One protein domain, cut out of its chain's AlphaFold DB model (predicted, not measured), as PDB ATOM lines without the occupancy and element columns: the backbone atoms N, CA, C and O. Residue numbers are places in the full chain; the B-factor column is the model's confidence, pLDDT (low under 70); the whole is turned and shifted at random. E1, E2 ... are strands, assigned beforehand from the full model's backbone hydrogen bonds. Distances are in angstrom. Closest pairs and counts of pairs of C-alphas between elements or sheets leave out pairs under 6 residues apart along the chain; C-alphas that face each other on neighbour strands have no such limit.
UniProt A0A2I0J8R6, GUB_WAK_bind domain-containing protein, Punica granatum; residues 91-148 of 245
ATOM      1  N   SER A  91     146.354 -13.875 151.573       91.44
ATOM      2  CA  SER A  91     146.603 -13.835 150.135       91.44
ATOM      3  C   SER A  91     147.194 -12.488 149.735       91.44
ATOM      4  O   SER A  91     146.580 -11.439 149.971       91.44
ATOM      5  N   PHE A  92     148.372 -12.531 149.126       91.12
ATOM      6  CA  PHE A  92     149.033 -11.398 148.498       91.12
ATOM      7  C   PHE A  92     149.226 -11.681 147.018       91.12
ATOM      8  O   PHE A  92     149.680 -12.761 146.648       91.12
ATOM      9  N   THR A  93     148.917 -10.697 146.188       90.44
ATOM     10  CA  THR A  93     149.105 -10.781 144.743       90.44
ATOM     11  C   THR A  93     150.247  -9.863 144.346       90.44
ATOM     12  O   THR A  93     150.269  -8.688 144.725       90.44
ATOM     13  N   PHE A  94     151.189 -10.421 143.600       91.12
ATOM     14  CA  PHE A  94     152.316  -9.739 142.993       91.12
ATOM     15  C   PHE A  94     151.969  -9.383 141.551       91.12
ATOM     16  O   PHE A  94     151.430 -10.207 140.810       91.12
ATOM     17  N   LEU A  95     152.291  -8.157 141.160       88.38
ATOM     18  CA  LEU A  95     151.999  -7.597 139.850       88.38
ATOM     19  C   LEU A  95     153.289  -7.089 139.215       88.38
ATOM     20  O   LEU A  95     154.090  -6.417 139.869       88.38
ATOM     21  N   ASN A  96     153.462  -7.384 137.936       88.94
ATOM     22  CA  ASN A  96     154.550  -6.883 137.119       88.94
ATOM     23  C   ASN A  96     154.069  -5.672 136.311       88.94
ATOM     24  O   ASN A  96     153.230  -5.828 135.426       88.94
ATOM     25  N   CYS A  97     154.569  -4.479 136.621       84.38
ATOM     26  CA  CYS A  97     154.140  -3.227 136.004       84.38
ATOM     27  C   CYS A  97     155.192  -2.669 135.047       84.38
ATOM     28  O   CYS A  97     156.362  -2.581 135.393       84.38
ATOM     29  N   SER A  98     154.767  -2.214 133.868       82.00
ATOM     30  CA  SER A  98     155.631  -1.595 132.845       82.00
ATOM     31  C   SER A  98     156.224  -0.251 133.292       82.00
ATOM     32  O   SER A  98     157.211   0.224 132.736       82.00
ATOM     33  N   SER A  99     155.615   0.388 134.290       72.94
ATOM     34  CA  SER A  99     156.107   1.600 134.935       72.94
ATOM     35  C   SER A  99     155.727   1.599 136.412       72.94
ATOM     36  O   SER A  99     154.762   0.949 136.820       72.94
ATOM     37  N   SER A 100     156.497   2.335 137.220       65.94
ATOM     38  CA  SER A 100     156.158   2.514 138.628       65.94
ATOM     39  C   SER A 100     154.795   3.204 138.730       65.94
ATOM     40  O   SER A 100     154.577   4.220 138.056       65.94
ATOM     41  N   PRO A 101     153.869   2.670 139.539       62.19
ATOM     42  CA  PRO A 101     152.557   3.260 139.686       62.19
ATOM     43  C   PRO A 101     152.652   4.683 140.261       62.19
ATOM     44  O   PRO A 101     152.871   4.886 141.452       62.19
ATOM     45  N   THR A 102     152.502   5.693 139.402       50.66
ATOM     46  CA  THR A 102     152.541   7.107 139.790       50.66
ATOM     47  C   THR A 102     151.138   7.570 140.184       50.66
ATOM     48  O   THR A 102     150.312   7.921 139.348       50.66
ATOM     49  N   GLY A 103     150.839   7.543 141.483       53.56
ATOM     50  CA  GLY A 103     149.578   8.050 142.032       53.56
ATOM     51  C   GLY A 103     149.167   7.345 143.321       53.56
ATOM     52  O   GLY A 103     149.699   6.292 143.663       53.56
ATOM     53  N   ALA A 104     148.203   7.921 144.042       49.03
ATOM     54  CA  ALA A 104     147.547   7.247 145.159       49.03
ATOM     55  C   ALA A 104     146.703   6.087 144.610       49.03
ATOM     56  O   ALA A 104     145.515   6.243 144.328       49.03
ATOM     57  N   ILE A 105     147.336   4.936 144.388       57.25
ATOM     58  CA  ILE A 105     146.626   3.743 143.951       57.25
ATOM     59  C   ILE A 105     145.760   3.261 145.106       57.25
ATOM     60  O   ILE A 105     146.229   3.047 146.224       57.25
ATOM     61  N   SER A 106     144.471   3.127 144.816       55.09
ATOM     62  CA  SER A 106     143.527   2.398 145.646       55.09
ATOM     63  C   SER A 106     143.326   1.031 144.991       55.09
ATOM     64  O   SER A 106     142.748   0.974 143.902       55.09
ATOM     65  N   PRO A 107     143.827  -0.064 145.590       60.91
ATOM     66  CA  PRO A 107     144.412  -0.173 146.932       60.91
ATOM     67  C   PRO A 107     145.907   0.190 147.014       60.91
ATOM     68  O   PRO A 107     146.591   0.136 145.994       60.91
ATOM     69  N   PRO A 108     146.450   0.470 148.218       72.81
ATOM     70  CA  PRO A 108     147.877   0.725 148.385       72.81
ATOM     71  C   PRO A 108     148.686  -0.501 147.939       72.81
ATOM     72  O   PRO A 108     148.646  -1.551 148.583       72.81
ATOM     73  N   VAL A 109     149.395  -0.358 146.820       80.44
ATOM     74  CA  VAL A 109     150.395  -1.313 146.329       80.44
ATOM     75  C   VAL A 109     151.762  -0.935 146.888       80.44
ATOM     76  O   VAL A 109     152.077   0.248 147.027       80.44
ATOM     77  N   ARG A 110     152.581  -1.933 147.223       85.31
ATOM     78  CA  ARG A 110     153.951  -1.734 147.707       85.31
ATOM     79  C   ARG A 110     154.955  -2.216 146.658       85.31
ATOM     80  O   ARG A 110     154.779  -3.324 146.154       85.31
ATOM     81  N   PRO A 111     155.993  -1.431 146.328       86.62
ATOM     82  CA  PRO A 111     157.049  -1.885 145.431       86.62
ATOM     83  C   PRO A 111     157.906  -2.979 146.077       86.62
ATOM     84  O   PRO A 111     157.957  -3.110 147.303       86.62
ATOM     85  N   VAL A 112     158.607  -3.746 145.241       89.38
ATOM     86  CA  VAL A 112     159.653  -4.704 145.628       89.38
ATOM     87  C   VAL A 112     160.990  -4.210 145.062       89.38
ATOM     88  O   VAL A 112     161.432  -4.710 144.028       89.38
ATOM     89  N   PRO A 113     161.663  -3.246 145.721       84.19
ATOM     90  CA  PRO A 113     162.807  -2.538 145.135       84.19
ATOM     91  C   PRO A 113     163.981  -3.448 144.761       84.19
ATOM     92  O   PRO A 113     164.707  -3.214 143.804       84.19
ATOM     93  N   CYS A 114     164.155  -4.528 145.518       87.75
ATOM     94  CA  CYS A 114     165.226  -5.501 145.337       87.75
ATOM     95  C   CYS A 114     165.047  -6.437 144.127       87.75
ATOM     96  O   CYS A 114     165.976  -7.172 143.802       87.75
ATOM     97  N   LEU A 115     163.881  -6.423 143.469       84.12
ATOM     98  CA  LEU A 115     163.598  -7.175 142.239       84.12
ATOM     99  C   LEU A 115     163.216  -6.255 141.066       84.12
ATOM    100  O   LEU A 115     162.626  -6.714 140.090       84.12
ATOM    101  N   GLU A 116     163.520  -4.959 141.152       75.38
ATOM    102  CA  GLU A 116     163.248  -4.016 140.065       75.38
ATOM    103  C   GLU A 116     164.171  -4.256 138.861       75.38
ATOM    104  O   GLU A 116     165.373  -4.502 138.995       75.38
ATOM    105  N   GLY A 117     163.595  -4.163 137.662       68.38
ATOM    106  CA  GLY A 117     164.328  -4.172 136.399       68.38
ATOM    107  C   GLY A 117     164.265  -2.812 135.710       68.38
ATOM    108  O   GLY A 117     163.450  -1.962 136.049       68.38
ATOM    109  N   GLN A 118     165.090  -2.602 134.678       64.88
ATOM    110  CA  GLN A 118     165.115  -1.316 133.960       64.88
ATOM    111  C   GLN A 118     163.779  -0.936 133.294       64.88
ATOM    112  O   GLN A 118     163.525   0.246 133.099       64.88
ATOM    113  N   ASN A 119     162.934  -1.921 132.963       71.31
ATOM    114  CA  ASN A 119     161.677  -1.727 132.227       71.31
ATOM    115  C   ASN A 119     160.447  -2.260 132.971       71.31
ATOM    116  O   ASN A 119     159.382  -2.381 132.369       71.31
ATOM    117  N   TYR A 120     160.597  -2.655 134.238       75.25
ATOM    118  CA  TYR A 120     159.468  -3.141 135.013       75.25
ATOM    119  C   TYR A 120     159.629  -2.904 136.512       75.25
ATOM    120  O   TYR A 120     160.727  -2.971 137.070       75.25
ATOM    121  N   THR A 121     158.502  -2.669 137.168       84.75
ATOM    122  CA  THR A 121     158.381  -2.515 138.612       84.75
ATOM    123  C   THR A 121     157.526  -3.651 139.143       84.75
ATOM    124  O   THR A 121     156.353  -3.781 138.789       84.75
ATOM    125  N   LEU A 122     158.113  -4.475 140.007       88.50
ATOM    126  CA  LEU A 122     157.368  -5.490 140.733       88.50
ATOM    127  C   LEU A 122     156.703  -4.837 141.944       88.50
ATOM    128  O   LEU A 122     157.372  -4.197 142.758       88.50
ATOM    129  N   VAL A 123     155.394  -5.010 142.077       88.19
ATOM    130  CA  VAL A 123     154.626  -4.535 143.232       88.19
ATOM    131  C   VAL A 123     153.814  -5.675 143.830       88.19
ATOM    132  O   VAL A 123     153.565  -6.682 143.173       88.19
ATOM    133  N   TYR A 124     153.369  -5.524 145.071       89.25
ATOM    134  CA  TYR A 124     152.444  -6.454 145.703       89.25
ATOM    135  C   TYR A 124     151.378  -5.725 146.515       89.25
ATOM    136  O   TYR A 124     151.568  -4.599 146.981       89.25
ATOM    137  N   ALA A 125     150.240  -6.384 146.704       87.75
ATOM    138  CA  ALA A 125     149.176  -5.925 147.585       87.75
ATOM    139  C   ALA A 125     148.406  -7.111 148.169       87.75
ATOM    140  O   ALA A 125     148.471  -8.233 147.668       87.75
ATOM    141  N   LEU A 126     147.635  -6.854 149.229       88.00
ATOM    142  CA  LEU A 126     146.640  -7.815 149.699       88.00
ATOM    143  C   LEU A 126     145.619  -8.076 148.596       88.00
ATOM    144  O   LEU A 126     144.936  -7.146 148.165       88.00
ATOM    145  N   THR A 127     145.439  -9.344 148.227       87.81
ATOM    146  CA  THR A 127     144.522  -9.755 147.154       87.81
ATOM    147  C   THR A 127     143.106  -9.231 147.393       87.81
ATOM    148  O   THR A 127     142.466  -8.735 146.476       87.81
ATOM    149  N   SER A 128     142.631  -9.230 148.646       84.75
ATOM    150  CA  SER A 128     141.281  -8.755 148.988       84.75
ATOM    151  C   SER A 128     141.054  -7.261 148.751       84.75
ATOM    152  O   SER A 128     139.909  -6.819 148.765       84.75
ATOM    153  N   ARG A 129     142.124  -6.471 148.605       79.38
ATOM    154  CA  ARG A 129     142.034  -5.037 148.317       79.38
ATOM    155  C   ARG A 129     142.129  -4.752 146.810       79.38
ATOM    156  O   ARG A 129     141.821  -3.641 146.389       79.38
ATOM    157  N   ILE A 130     142.523  -5.729 145.989       76.12
ATOM    158  CA  ILE A 130     142.638  -5.585 144.534       76.12
ATOM    159  C   ILE A 130     141.253  -5.798 143.918       76.12
ATOM    160  O   ILE A 130     140.828  -6.923 143.683       76.12
ATOM    161  N   HIS A 131     140.523  -4.707 143.685       68.62
ATOM    162  CA  HIS A 131     139.173  -4.786 143.119       68.62
ATOM    163  C   HIS A 131     139.157  -4.786 141.585       68.62
ATOM    164  O   HIS A 131     138.264  -5.397 141.005       68.62
ATOM    165  N   ASN A 132     140.129  -4.139 140.925       64.69
ATOM    166  CA  ASN A 132     140.296  -4.185 139.469       64.69
ATOM    167  C   ASN A 132     141.686  -3.648 139.051       64.69
ATOM    168  O   ASN A 132     141.931  -2.442 139.098       64.69
ATOM    169  N   TRP A 133     142.605  -4.533 138.652       63.56
ATOM    170  CA  TRP A 133     143.956  -4.150 138.209       63.56
ATOM    171  C   TRP A 133     143.970  -3.528 136.808       63.56
ATOM    172  O   TRP A 133     144.928  -2.840 136.471       63.56
ATOM    173  N   SER A 134     142.900  -3.685 136.015       57.12
ATOM    174  CA  SER A 134     142.794  -3.083 134.679       57.12
ATOM    175  C   SER A 134     142.823  -1.549 134.714       57.12
ATOM    176  O   SER A 134     143.134  -0.926 133.702       57.12
ATOM    177  N   TYR A 135     142.546  -0.927 135.868       58.59
ATOM    178  CA  TYR A 135     142.726   0.516 136.072       58.59
ATOM    179  C   TYR A 135     144.193   0.929 136.288       58.59
ATOM    180  O   TYR A 135     144.526   2.093 136.082       58.59
ATOM    181  N   MET A 136     145.078  -0.001 136.662       62.69
ATOM    182  CA  MET A 136     146.525   0.216 136.809       62.69
ATOM    183  C   MET A 136     147.249  -0.056 135.486       62.69
ATOM    184  O   MET A 136     148.189  -0.848 135.447       62.69
ATOM    185  N   GLY A 137     146.747   0.530 134.392       63.44
ATOM    186  CA  GLY A 137     147.176   0.244 133.019       63.44
ATOM    187  C   GLY A 137     148.683   0.000 132.897       63.44
ATOM    188  O   GLY A 137     149.483   0.858 133.258       63.44
ATOM    189  N   GLY A 138     149.054  -1.187 132.405       77.00
ATOM    190  CA  GLY A 138     150.448  -1.615 132.267       77.00
ATOM    191  C   GLY A 138     150.960  -2.588 133.337       77.00
ATOM    192  O   GLY A 138     152.132  -2.950 133.256       77.00
ATOM    193  N   CYS A 139     150.134  -3.014 134.300       82.06
ATOM    194  CA  CYS A 139     150.450  -4.083 135.255       82.06
ATOM    195  C   CYS A 139     149.802  -5.418 134.876       82.06
ATOM    196  O   CYS A 139     148.641  -5.421 134.504       82.06
ATOM    197  N   GLU A 140     150.498  -6.540 135.049       85.88
ATOM    198  CA  GLU A 140     149.963  -7.899 134.875       85.88
ATOM    199  C   GLU A 140     150.164  -8.725 136.151       85.88
ATOM    200  O   GLU A 140     151.143  -8.529 136.871       85.88
ATOM    201  N   GLU A 141     149.251  -9.654 136.453       88.06
ATOM    202  CA  GLU A 141     149.436 -10.563 137.589       88.06
ATOM    203  C   GLU A 141     150.600 -11.520 137.335       88.06
ATOM    204  O   GLU A 141     150.624 -12.246 136.344       88.06
ATOM    205  N   LEU A 142     151.554 -11.532 138.268       89.81
ATOM    206  CA  LEU A 142     152.685 -12.449 138.247       89.81
ATOM    207  C   LEU A 142     152.376 -13.719 139.042       89.81
ATOM    208  O   LEU A 142     152.597 -14.827 138.560       89.81
ATOM    209  N   ALA A 143     151.915 -13.553 140.283       92.62
ATOM    210  CA  ALA A 143     151.634 -14.658 141.189       92.62
ATOM    211  C   ALA A 143     150.756 -14.211 142.357       92.62
ATOM    212  O   ALA A 143     150.822 -13.065 142.801       92.62
ATOM    213  N   THR A 144     150.022 -15.160 142.931       93.44
ATOM    214  CA  THR A 144     149.326 -14.986 144.206       93.44
ATOM    215  C   THR A 144     149.852 -16.007 145.215       93.44
ATOM    216  O   THR A 144     149.904 -17.202 144.926       93.44
ATOM    217  N   VAL A 145     150.258 -15.538 146.399       93.00
ATOM    218  CA  VAL A 145     150.885 -16.352 147.453       93.00
ATOM    219  C   VAL A 145     150.198 -16.169 148.803       93.00
ATOM    220  O   VAL A 145     149.686 -15.097 149.126       93.00
ATOM    221  N   MET A 146     150.214 -17.227 149.614       91.69
ATOM    222  CA  MET A 146     149.682 -17.222 150.977       91.69
ATOM    223  C   MET A 146     150.825 -17.038 151.974       91.69
ATOM    224  O   MET A 146     151.694 -17.901 152.080       91.69
ATOM    225  N   VAL A 147     150.823 -15.931 152.721       88.88
ATOM    226  CA  VAL A 147     151.927 -15.584 153.631       88.88
ATOM    227  C   VAL A 147     151.440 -15.433 155.078       88.88
ATOM    228  O   VAL A 147     150.456 -14.722 155.316       88.88
ATOM    229  N   PRO A 148     152.121 -16.047 156.068       85.56
ATOM    230  CA  PRO A 148     151.816 -15.879 157.486       85.56
ATOM    231  C   PRO A 148     152.461 -14.606 158.063       85.56
ATOM    232  O   PRO A 148     153.468 -14.661 158.772       85.56
TER     233      PRO A 148
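AT A GLANCE: This is residues 91 to 148 of the 245 residues of the protein "GUB_WAK_bind domain-containing protein" of Punica granatum (UniProt A0A2I0J8R6). With little regular structure, this is a small, strongly twisted sheet, E1 in the middle between E2 and E3, with two long loops, residues 98 to 120 and 127 to 138; the first folds back to pair briefly with E2. The 58 printed residues hold three named strands, E1, E2, E3 along the chain, and no named helix: order E2, E1, E3, antiparallel, all strand, under half in named elements. It is compact, radius of gyration of the C-alphas 10.6 A, spans 30 by 23 by 16 A.

IN THESE COORDINATES: E1, residues 91 to 97, begins at C-alpha (146.603, -13.835, 150.135) and measures 19.2 A. E2, residues 121 to 126, measures 17.0 A. E3, residues 139 to 147, measures 21.7 A, bends by 56 degrees at residue 142 and ends at C-alpha (151.927, -15.584, 153.631).

HOW THE PARTS SIT: E1 and E2 form a hairpin, antiparallel at 156 degrees; facing C-alphas 94 and 124 are 4.3 A apart, N 95 and O 123 2.8 A, within hydrogen-bond range. E1 and E3 are antiparallel at 155 degrees; facing C-alphas 97 and 139 are 3.9 A apart, N 94 and O 143 2.8 A, within hydrogen-bond range. E2 and E3, the edge strands, are apart. Residues 110 to 111 pair antiparallel with residues 123 to 124 of E2.

THE WHOLE: The C-alphas of Gln 118 and Pro 148, the two farthest apart, are 30.7 A apart. The printed part has no cut; both links are long. The model's pLDDT is under 70 at residues 100 to 107, 117 to 118 and 131 to 137.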